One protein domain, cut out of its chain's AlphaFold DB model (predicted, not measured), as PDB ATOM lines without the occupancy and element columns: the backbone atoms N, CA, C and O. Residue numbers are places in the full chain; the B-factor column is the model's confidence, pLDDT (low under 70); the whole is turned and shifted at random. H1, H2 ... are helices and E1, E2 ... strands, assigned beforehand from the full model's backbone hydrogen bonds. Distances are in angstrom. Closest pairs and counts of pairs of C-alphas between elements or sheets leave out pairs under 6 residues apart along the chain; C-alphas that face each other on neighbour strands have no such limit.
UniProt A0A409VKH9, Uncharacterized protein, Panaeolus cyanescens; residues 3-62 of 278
ATOM      1  N   VAL A   3     -45.916 -26.168 -17.558       66.75
ATOM      2  CA  VAL A   3     -46.248 -27.080 -18.656       66.75
ATOM      3  C   VAL A   3     -47.649 -27.609 -18.373       66.75
ATOM      4  O   VAL A   3     -47.912 -28.133 -17.286       66.75
ATOM      5  N   THR A   4     -48.568 -27.408 -19.312       64.62
ATOM      6  CA  THR A   4     -49.934 -27.933 -19.235       64.62
ATOM      7  C   THR A   4     -49.906 -29.426 -19.545       64.62
ATOM      8  O   THR A   4     -49.484 -29.822 -20.629       64.62
ATOM      9  N   SER A   5     -50.308 -30.262 -18.580       69.75
ATOM     10  CA  SER A   5     -50.522 -31.700 -18.811       69.75
ATOM     11  C   SER A   5     -51.698 -31.899 -19.778       69.75
ATOM     12  O   SER A   5     -52.605 -31.063 -19.755       69.75
ATOM     13  N   PRO A   6     -51.752 -33.000 -20.554       73.31
ATOM     14  CA  PRO A   6     -52.946 -33.386 -21.321       73.31
ATOM     15  C   PRO A   6     -54.239 -33.408 -20.481       73.31
ATOM     16  O   PRO A   6     -55.311 -33.144 -21.007       73.31
ATOM     17  N   ASP A   7     -54.137 -33.600 -19.161       80.25
ATOM     18  CA  ASP A   7     -55.273 -33.587 -18.220       80.25
ATOM     19  C   ASP A   7     -55.725 -32.172 -17.789       80.25
ATOM     20  O   ASP A   7     -56.449 -32.021 -16.805       80.25
ATOM     21  N   GLY A   8     -55.203 -31.108 -18.408       80.75
ATOM     22  CA  GLY A   8     -55.487 -29.710 -18.046       80.75
ATOM     23  C   GLY A   8     -54.869 -29.238 -16.718       80.75
ATOM     24  O   GLY A   8     -54.915 -28.050 -16.395       80.75
ATOM     25  N   ARG A   9     -54.238 -30.131 -15.940       79.56
ATOM     26  CA  ARG A   9     -53.569 -29.782 -14.674       79.56
ATOM     27  C   ARG A   9     -52.197 -29.152 -14.925       79.56
ATOM     28  O   ARG A   9     -51.389 -29.659 -15.707       79.56
ATOM     29  N   GLN A  10     -51.909 -28.057 -14.219       80.62
ATOM     30  CA  GLN A  10     -50.601 -27.402 -14.261       80.62
ATOM     31  C   GLN A  10     -49.569 -28.256 -13.516       80.62
ATOM     32  O   GLN A  10     -49.684 -28.464 -12.308       80.62
ATOM     33  N   LYS A  11     -48.542 -28.728 -14.228       84.44
ATOM     34  CA  LYS A  11     -47.381 -29.380 -13.616       84.44
ATOM     35  C   LYS A  11     -46.343 -28.319 -13.261       84.44
ATOM     36  O   LYS A  11     -46.041 -27.431 -14.065       84.44
ATOM     37  N   ALA A  12     -45.810 -28.403 -12.046       87.88
ATOM     38  CA  ALA A  12     -44.701 -27.570 -11.606       87.88
ATOM     39  C   ALA A  12     -43.418 -28.400 -11.651       87.88
ATOM     40  O   ALA A  12     -43.380 -29.499 -11.107       87.88
ATOM     41  N   THR A  13     -42.364 -27.876 -12.270       90.38
ATOM     42  CA  THR A  13     -41.057 -28.545 -12.322       90.38
ATOM     43  C   THR A  13     -40.077 -27.807 -11.426       90.38
ATOM     44  O   THR A  13     -39.954 -26.582 -11.532       90.38
ATOM     45  N   LEU A  14     -39.374 -28.541 -10.561       90.88
ATOM     46  CA  LEU A  14     -38.262 -27.975  -9.801       90.88
ATOM     47  C   LEU A  14     -37.073 -27.758 -10.744       90.88
ATOM     48  O   LEU A  14     -36.689 -28.659 -11.486       90.88
ATOM     49  N   ALA A  15     -36.486 -26.566 -10.710       92.50
ATOM     50  CA  ALA A  15     -35.289 -26.238 -11.469       92.50
ATOM     51  C   ALA A  15     -34.262 -25.583 -10.538       92.50
ATOM     52  O   ALA A  15     -34.668 -24.842  -9.637       92.50
ATOM     53  N   PRO A  16     -32.958 -25.826 -10.745       94.62
ATOM     54  CA  PRO A  16     -31.927 -25.141  -9.985       94.62
ATOM     55  C   PRO A  16     -31.934 -23.644 -10.309       94.62
ATOM     56  O   PRO A  16     -32.163 -23.239 -11.454       94.62
ATOM     57  N   ASP A  17     -31.671 -22.824  -9.295       94.62
ATOM     58  CA  ASP A  17     -31.523 -21.377  -9.428       94.62
ATOM     59  C   ASP A  17     -30.441 -20.859  -8.472       94.62
ATOM     60  O   ASP A  17     -30.117 -21.500  -7.471       94.62
ATOM     61  N   GLY A  18     -29.847 -19.711  -8.797       93.50
ATOM     62  CA  GLY A  18     -28.861 -19.039  -7.943       93.50
ATOM     63  C   GLY A  18     -27.499 -19.736  -7.798       93.50
ATOM     64  O   GLY A  18     -26.698 -19.301  -6.971       93.50
ATOM     65  N   ILE A  19     -27.219 -20.785  -8.581       96.00
ATOM     66  CA  ILE A  19     -25.921 -21.486  -8.582       96.00
ATOM     67  C   ILE A  19     -24.874 -20.697  -9.381       96.00
ATOM     68  O   ILE A  19     -23.767 -20.462  -8.895       96.00
ATOM     69  N   LEU A  20     -25.229 -20.253 -10.589       96.81
ATOM     70  CA  LEU A  20     -24.345 -19.492 -11.476       96.81
ATOM     71  C   LEU A  20     -24.125 -18.058 -10.974       96.81
ATOM     72  O   LEU A  20     -24.904 -17.529 -10.174       96.81
ATOM     73  N   HIS A  21     -23.030 -17.433 -11.407       96.88
ATOM     74  CA  HIS A  21     -22.717 -16.053 -11.053       96.88
ATOM     75  C   HIS A  21     -23.707 -15.080 -11.721       96.88
ATOM     76  O   HIS A  21     -24.121 -15.281 -12.864       96.88
ATOM     77  N   SER A  22     -24.079 -14.002 -11.020       96.25
ATOM     78  CA  SER A  22     -25.126 -13.057 -11.451       96.25
ATOM     79  C   SER A  22     -24.818 -12.355 -12.777       96.25
ATOM     80  O   SER A  22     -25.740 -12.054 -13.528       96.25
ATOM     81  N   LYS A  23     -23.532 -12.154 -13.098       96.56
ATOM     82  CA  LYS A  23     -23.059 -11.672 -14.416       96.56
ATOM     83  C   LYS A  23     -23.534 -12.555 -15.581       96.56
ATOM     84  O   LYS A  23     -23.764 -12.039 -16.665       96.56
ATOM     85  N   TYR A  24     -23.675 -13.864 -15.369       95.62
ATOM     86  CA  TYR A  24     -23.991 -14.833 -16.426       95.62
ATOM     87  C   TYR A  24     -25.455 -15.261 -16.410       95.62
ATOM     88  O   TYR A  24     -25.986 -15.719 -17.419       95.62
ATOM     89  N   THR A  25     -26.124 -15.186 -15.259       95.06
ATOM     90  CA  THR A  25     -27.519 -15.615 -15.135       95.06
ATOM     91  C   THR A  25     -28.227 -14.818 -14.048       95.06
ATOM     92  O   THR A  25     -27.811 -14.809 -12.889       95.06
ATOM     93  N   GLY A  26     -29.331 -14.170 -14.423       93.44
ATOM     94  CA  GLY A  26     -30.231 -13.527 -13.471       93.44
ATOM     95  C   GLY A  26     -30.981 -14.559 -12.628       93.44
ATOM     96  O   GLY A  26     -31.353 -15.625 -13.122       93.44
ATOM     97  N   ARG A  27     -31.225 -14.235 -11.356       91.75
ATOM     98  CA  ARG A  27     -32.072 -15.069 -10.491       91.75
ATOM     99  C   ARG A  27     -33.510 -15.044 -10.985       91.75
ATOM    100  O   ARG A  27     -34.013 -13.999 -11.401       91.75
ATOM    101  N   LYS A  28     -34.185 -16.184 -10.908       90.62
ATOM    102  CA  LYS A  28     -35.591 -16.282 -11.301       90.62
ATOM    103  C   LYS A  28     -36.464 -15.812 -10.142       90.62
ATOM    104  O   LYS A  28     -36.272 -16.210  -8.998       90.62
ATOM    105  N   VAL A  29     -37.460 -14.981 -10.437       85.12
ATOM    106  CA  VAL A  29     -38.456 -14.567  -9.440       85.12
ATOM    107  C   VAL A  29     -39.517 -15.663  -9.329       85.12
ATOM    108  O   VAL A  29     -40.153 -16.028 -10.320       85.12
ATOM    109  N   GLY A  30     -39.703 -16.220  -8.132       85.62
ATOM    110  CA  GLY A  30     -40.686 -17.272  -7.889       85.62
ATOM    111  C   GLY A  30     -40.610 -17.868  -6.485       85.62
ATOM    112  O   GLY A  30     -39.809 -17.447  -5.655       85.62
ATOM    113  N   LYS A  31     -41.456 -18.870  -6.221       87.81
ATOM    114  CA  LYS A  31     -41.363 -19.679  -4.998       87.81
ATOM    115  C   LYS A  31     -40.138 -20.586  -5.101       87.81
ATOM    116  O   LYS A  31     -40.028 -21.349  -6.058       87.81
ATOM    117  N   GLY A  32     -39.251 -20.510  -4.116       88.75
ATOM    118  CA  GLY A  32     -38.046 -21.329  -4.025       88.75
ATOM    119  C   GLY A  32     -37.926 -21.997  -2.661       88.75
ATOM    120  O   GLY A  32     -38.579 -21.598  -1.699       88.75
ATOM    121  N   THR A  33     -37.078 -23.015  -2.587       89.62
ATOM    122  CA  THR A  33     -36.643 -23.633  -1.333       89.62
ATOM    123  C   THR A  33     -35.135 -23.801  -1.382       89.62
ATOM    124  O   THR A  33     -34.569 -24.011  -2.456       89.62
ATOM    125  N   TYR A  34     -34.483 -23.713  -0.229       90.12
ATOM    126  CA  TYR A  34     -33.064 -24.012  -0.120       90.12
ATOM    127  C   TYR A  34     -32.878 -25.507   0.114       90.12
ATOM    128  O   TYR A  34     -33.647 -26.135   0.842       90.12
ATOM    129  N   VAL A  35     -31.855 -26.073  -0.519       89.06
ATOM    130  CA  VAL A  35     -31.429 -27.457  -0.314       89.06
ATOM    131  C   VAL A  35     -29.956 -27.432   0.062       89.06
ATOM    132  O   VAL A  35     -29.201 -26.580  -0.415       89.06
ATOM    133  N   PHE A  36     -29.544 -28.350   0.931       90.75
ATOM    134  CA  PHE A  36     -28.134 -28.525   1.252       90.75
ATOM    135  C   PHE A  36     -27.326 -28.819  -0.017       90.75
ATOM    136  O   PHE A  36     -27.778 -29.549  -0.899       90.75
ATOM    137  N   CYS A  37     -26.119 -28.250  -0.098       90.81
ATOM    138  CA  CYS A  37     -25.186 -28.438  -1.211       90.81
ATOM    139  C   CYS A  37     -24.549 -29.834  -1.148       90.81
ATOM    140  O   CYS A  37     -23.358 -29.976  -0.887       90.81
ATOM    141  N   TRP A  38     -25.376 -30.860  -1.328       92.69
ATOM    142  CA  TRP A  38     -25.026 -32.262  -1.174       92.69
ATOM    143  C   TRP A  38     -25.868 -33.119  -2.123       92.69
ATOM    144  O   TRP A  38     -27.099 -33.079  -2.069       92.69
ATOM    145  N   ARG A  39     -25.209 -33.917  -2.972       94.00
ATOM    146  CA  ARG A  39     -25.869 -34.745  -3.993       94.00
ATOM    147  C   ARG A  39     -26.963 -35.655  -3.414       94.00
ATOM    148  O   ARG A  39     -28.098 -35.600  -3.881       94.00
ATOM    149  N   LYS A  40     -26.684 -36.391  -2.328       91.56
ATOM    150  CA  LYS A  40     -27.680 -37.294  -1.711       91.56
ATOM    151  C   LYS A  40     -28.908 -36.550  -1.180       91.56
ATOM    152  O   LYS A  40     -30.003 -37.095  -1.201       91.56
ATOM    153  N   ALA A  41     -28.761 -35.303  -0.722       90.69
ATOM    154  CA  ALA A  41     -29.908 -34.516  -0.268       90.69
ATOM    155  C   ALA A  41     -30.900 -34.243  -1.412       90.69
ATOM    156  O   ALA A  41     -32.107 -34.253  -1.178       90.69
ATOM    157  N   LEU A  42     -30.408 -34.053  -2.644       91.31
ATOM    158  CA  LEU A  42     -31.256 -33.936  -3.835       91.31
ATOM    159  C   LEU A  42     -31.863 -35.278  -4.249       91.31
ATOM    160  O   LEU A  42     -33.038 -35.327  -4.596       91.31
ATOM    161  N   GLU A  43     -31.094 -36.363  -4.173       91.06
ATOM    162  CA  GLU A  43     -31.571 -37.720  -4.481       91.06
ATOM    163  C   GLU A  43     -32.645 -38.206  -3.495       91.06
ATOM    164  O   GLU A  43     -33.526 -38.970  -3.872       91.06
ATOM    165  N   MET A  44     -32.618 -37.724  -2.248       90.19
ATOM    166  CA  MET A  44     -33.641 -37.981  -1.228       90.19
ATOM    167  C   MET A  44     -34.850 -37.039  -1.325       90.19
ATOM    168  O   MET A  44     -35.810 -37.184  -0.565       90.19
ATOM    169  N   LEU A  45     -34.860 -36.061  -2.239       89.00
ATOM    170  CA  LEU A  45     -36.037 -35.206  -2.397       89.00
ATOM    171  C   LEU A  45     -37.306 -36.018  -2.683       89.00
ATOM    172  O   LEU A  45     -38.256 -35.811  -1.942       89.00
ATOM    173  N   PRO A  46     -37.351 -36.984  -3.626       87.12
ATOM    174  CA  PRO A  46     -38.550 -37.781  -3.912       87.12
ATOM    175  C   PRO A  46     -39.141 -38.539  -2.715       87.12
ATOM    176  O   PRO A  46     -40.326 -38.873  -2.729       87.12
ATOM    177  N   THR A  47     -38.338 -38.839  -1.693       85.25
ATOM    178  CA  THR A  47     -38.766 -39.606  -0.513       85.25
ATOM    179  C   THR A  47     -39.134 -38.717   0.675       85.25
ATOM    180  O   THR A  47     -39.810 -39.168   1.597       85.25
ATOM    181  N   THR A  48     -38.733 -37.445   0.663       79.81
ATOM    182  CA  THR A  48     -38.944 -36.502   1.770       79.81
ATOM    183  C   THR A  48     -40.190 -35.628   1.566       79.81
ATOM    184  O   THR A  48     -40.960 -35.777   0.620       79.81
ATOM    185  N   ALA A  49     -40.454 -34.701   2.488       67.00
ATOM    186  CA  ALA A  49     -41.684 -33.910   2.545       67.00
ATOM    187  C   ALA A  49     -41.834 -32.811   1.460       67.00
ATOM    188  O   ALA A  49     -42.592 -31.862   1.659       67.00
ATOM    189  N   TYR A  50     -41.169 -32.910   0.302       77.12
ATOM    190  CA  TYR A  50     -41.265 -31.906  -0.775       77.12
ATOM    191  C   TYR A  50     -42.686 -31.757  -1.344       77.12
ATOM    192  O   TYR A  50     -43.040 -30.693  -1.851       77.12
ATOM    193  N   LYS A  51     -43.542 -32.781  -1.192       72.31
ATOM    194  CA  LYS A  51     -44.976 -32.710  -1.525       72.31
ATOM    195  C   LYS A  51     -45.724 -31.628  -0.730       72.31
ATOM    196  O   LYS A  51     -46.777 -31.183  -1.174       72.31
ATOM    197  N   ARG A  52     -45.167 -31.155   0.399       80.81
ATOM    198  CA  ARG A  52     -45.684 -29.987   1.139       80.81
ATOM    199  C   ARG A  52     -45.519 -28.675   0.363       80.81
ATOM    200  O   ARG A  52     -46.259 -27.735   0.618       80.81
ATOM    201  N   ILE A  53     -44.574 -28.606  -0.580       81.31
ATOM    202  CA  ILE A  53     -44.340 -27.422  -1.422       81.31
ATOM    203  C   ILE A  53     -45.379 -27.360  -2.549       81.31
ATOM    204  O   ILE A  53     -45.923 -26.295  -2.837       81.31
ATOM    205  N   SER A  54     -45.651 -28.495  -3.202       84.38
ATOM    206  CA  SER A  54     -46.694 -28.629  -4.223       84.38
ATOM    207  C   SER A  54     -47.058 -30.097  -4.442       84.38
ATOM    208  O   SER A  54     -46.180 -30.949  -4.582       84.38
ATOM    209  N   GLN A  55     -48.359 -30.383  -4.541       83.12
ATOM    210  CA  GLN A  55     -48.887 -31.725  -4.812       83.12
ATOM    211  C   GLN A  55     -48.573 -32.223  -6.234       83.12
ATOM    212  O   GLN A  55     -48.590 -33.426  -6.484       83.12
ATOM    213  N   HIS A  56     -48.271 -31.313  -7.166       86.31
ATOM    214  CA  HIS A  56     -47.997 -31.615  -8.577       86.31
ATOM    215  C   HIS A  56     -46.558 -31.269  -8.980       86.31
ATOM    216  O   HIS A  56     -46.304 -30.877 -10.124       86.31
ATOM    217  N   LEU A  57     -45.618 -31.360  -8.031       88.19
ATOM    218  CA  LEU A  57     -44.204 -31.140  -8.317       88.19
ATOM    219  C   LEU A  57     -43.595 -32.365  -9.012       88.19
ATOM    220  O   LEU A  57     -43.568 -33.459  -8.450       88.19
ATOM    221  N   VAL A  58     -43.062 -32.155 -10.211       89.88
ATOM    222  CA  VAL A  58     -42.267 -33.134 -10.950       89.88
ATOM    223  C   VAL A  58     -40.789 -32.844 -10.700       89.88
ATOM    224  O   VAL A  58     -40.323 -31.723 -10.931       89.88
ATOM    225  N   LEU A  59     -40.060 -33.855 -10.224       91.00
ATOM    226  CA  LEU A  59     -38.612 -33.791 -10.049       91.00
ATOM    227  C   LEU A  59     -37.929 -34.434 -11.264       91.00
ATOM    228  O   LEU A  59     -38.158 -35.619 -11.512       91.00
ATOM    229  N   PRO A  60     -37.112 -33.696 -12.033       92.75
ATOM    230  CA  PRO A  60     -36.312 -34.299 -13.094       92.75
ATOM    231  C   PRO A  60     -35.324 -35.319 -12.514       92.75
ATOM    232  O   PRO A  60     -34.641 -35.015 -11.538       92.75
ATOM    233  N   SER A  61     -35.200 -36.497 -13.132       92.31
ATOM    234  CA  SER A  61     -34.215 -37.517 -12.725       92.31
ATOM    235  C   SER A  61     -32.775 -37.007 -12.845       92.31
ATOM    236  O   SER A  61     -31.938 -37.309 -12.004       92.31
ATOM    237  N   SER A  62     -32.512 -36.155 -13.836       94.00
ATOM    238  CA  SER A  62     -31.215 -35.519 -14.079       94.00
ATOM    239  C   SER A  62     -30.959 -34.274 -13.226       94.00
ATOM    240  O   SER A  62     -29.978 -33.568 -13.456       94.00
TER     241      SER A  62
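This is residues 3 to 62 of the 278 residues of an uncharacterized protein of Panaeolus cyanescens (UniProt A0A409VKH9). Little regular structure: strand E1 has a short stretch at residues 3 to 4 and another at 57 to 58 paired with it, a long looping stretch, residues 14 to 38, reaches away from it and folds back, and two short helices lie on the way to 57 to 58. The 60 printed residues hold E1, H1, H2 in that order, mixed in class, with 13 in named elements. The whole is loose, radius of gyration of the C-alphas 13.2 A, spanning 39 by 25 by 20 A.

Residues 3 to 4 pair antiparallel with 10 to 11 of E1, residues 10 to 13. E1 pairs with no named strand; its residues 12 to 13 pair parallel with 57 to 58. H1, residues 39 to 43, has its O i to N i+4 pair within hydrogen-bond range; H2, residues 49 to 52, is too short for one. E1, H1 and H2 are apart from each other.

E1 spans 9.8 A from C-alpha 10 at (-50.601, -27.402, -14.261), H1 6.4 A, and H2 5.8 A to C-alpha 52 at (-45.684, -29.987, 1.139).

The printed part has no cut. The link E1 to H1 is long, H1 to H2 tight. Residues 3 to 5 and 49 are under pLDDT 70.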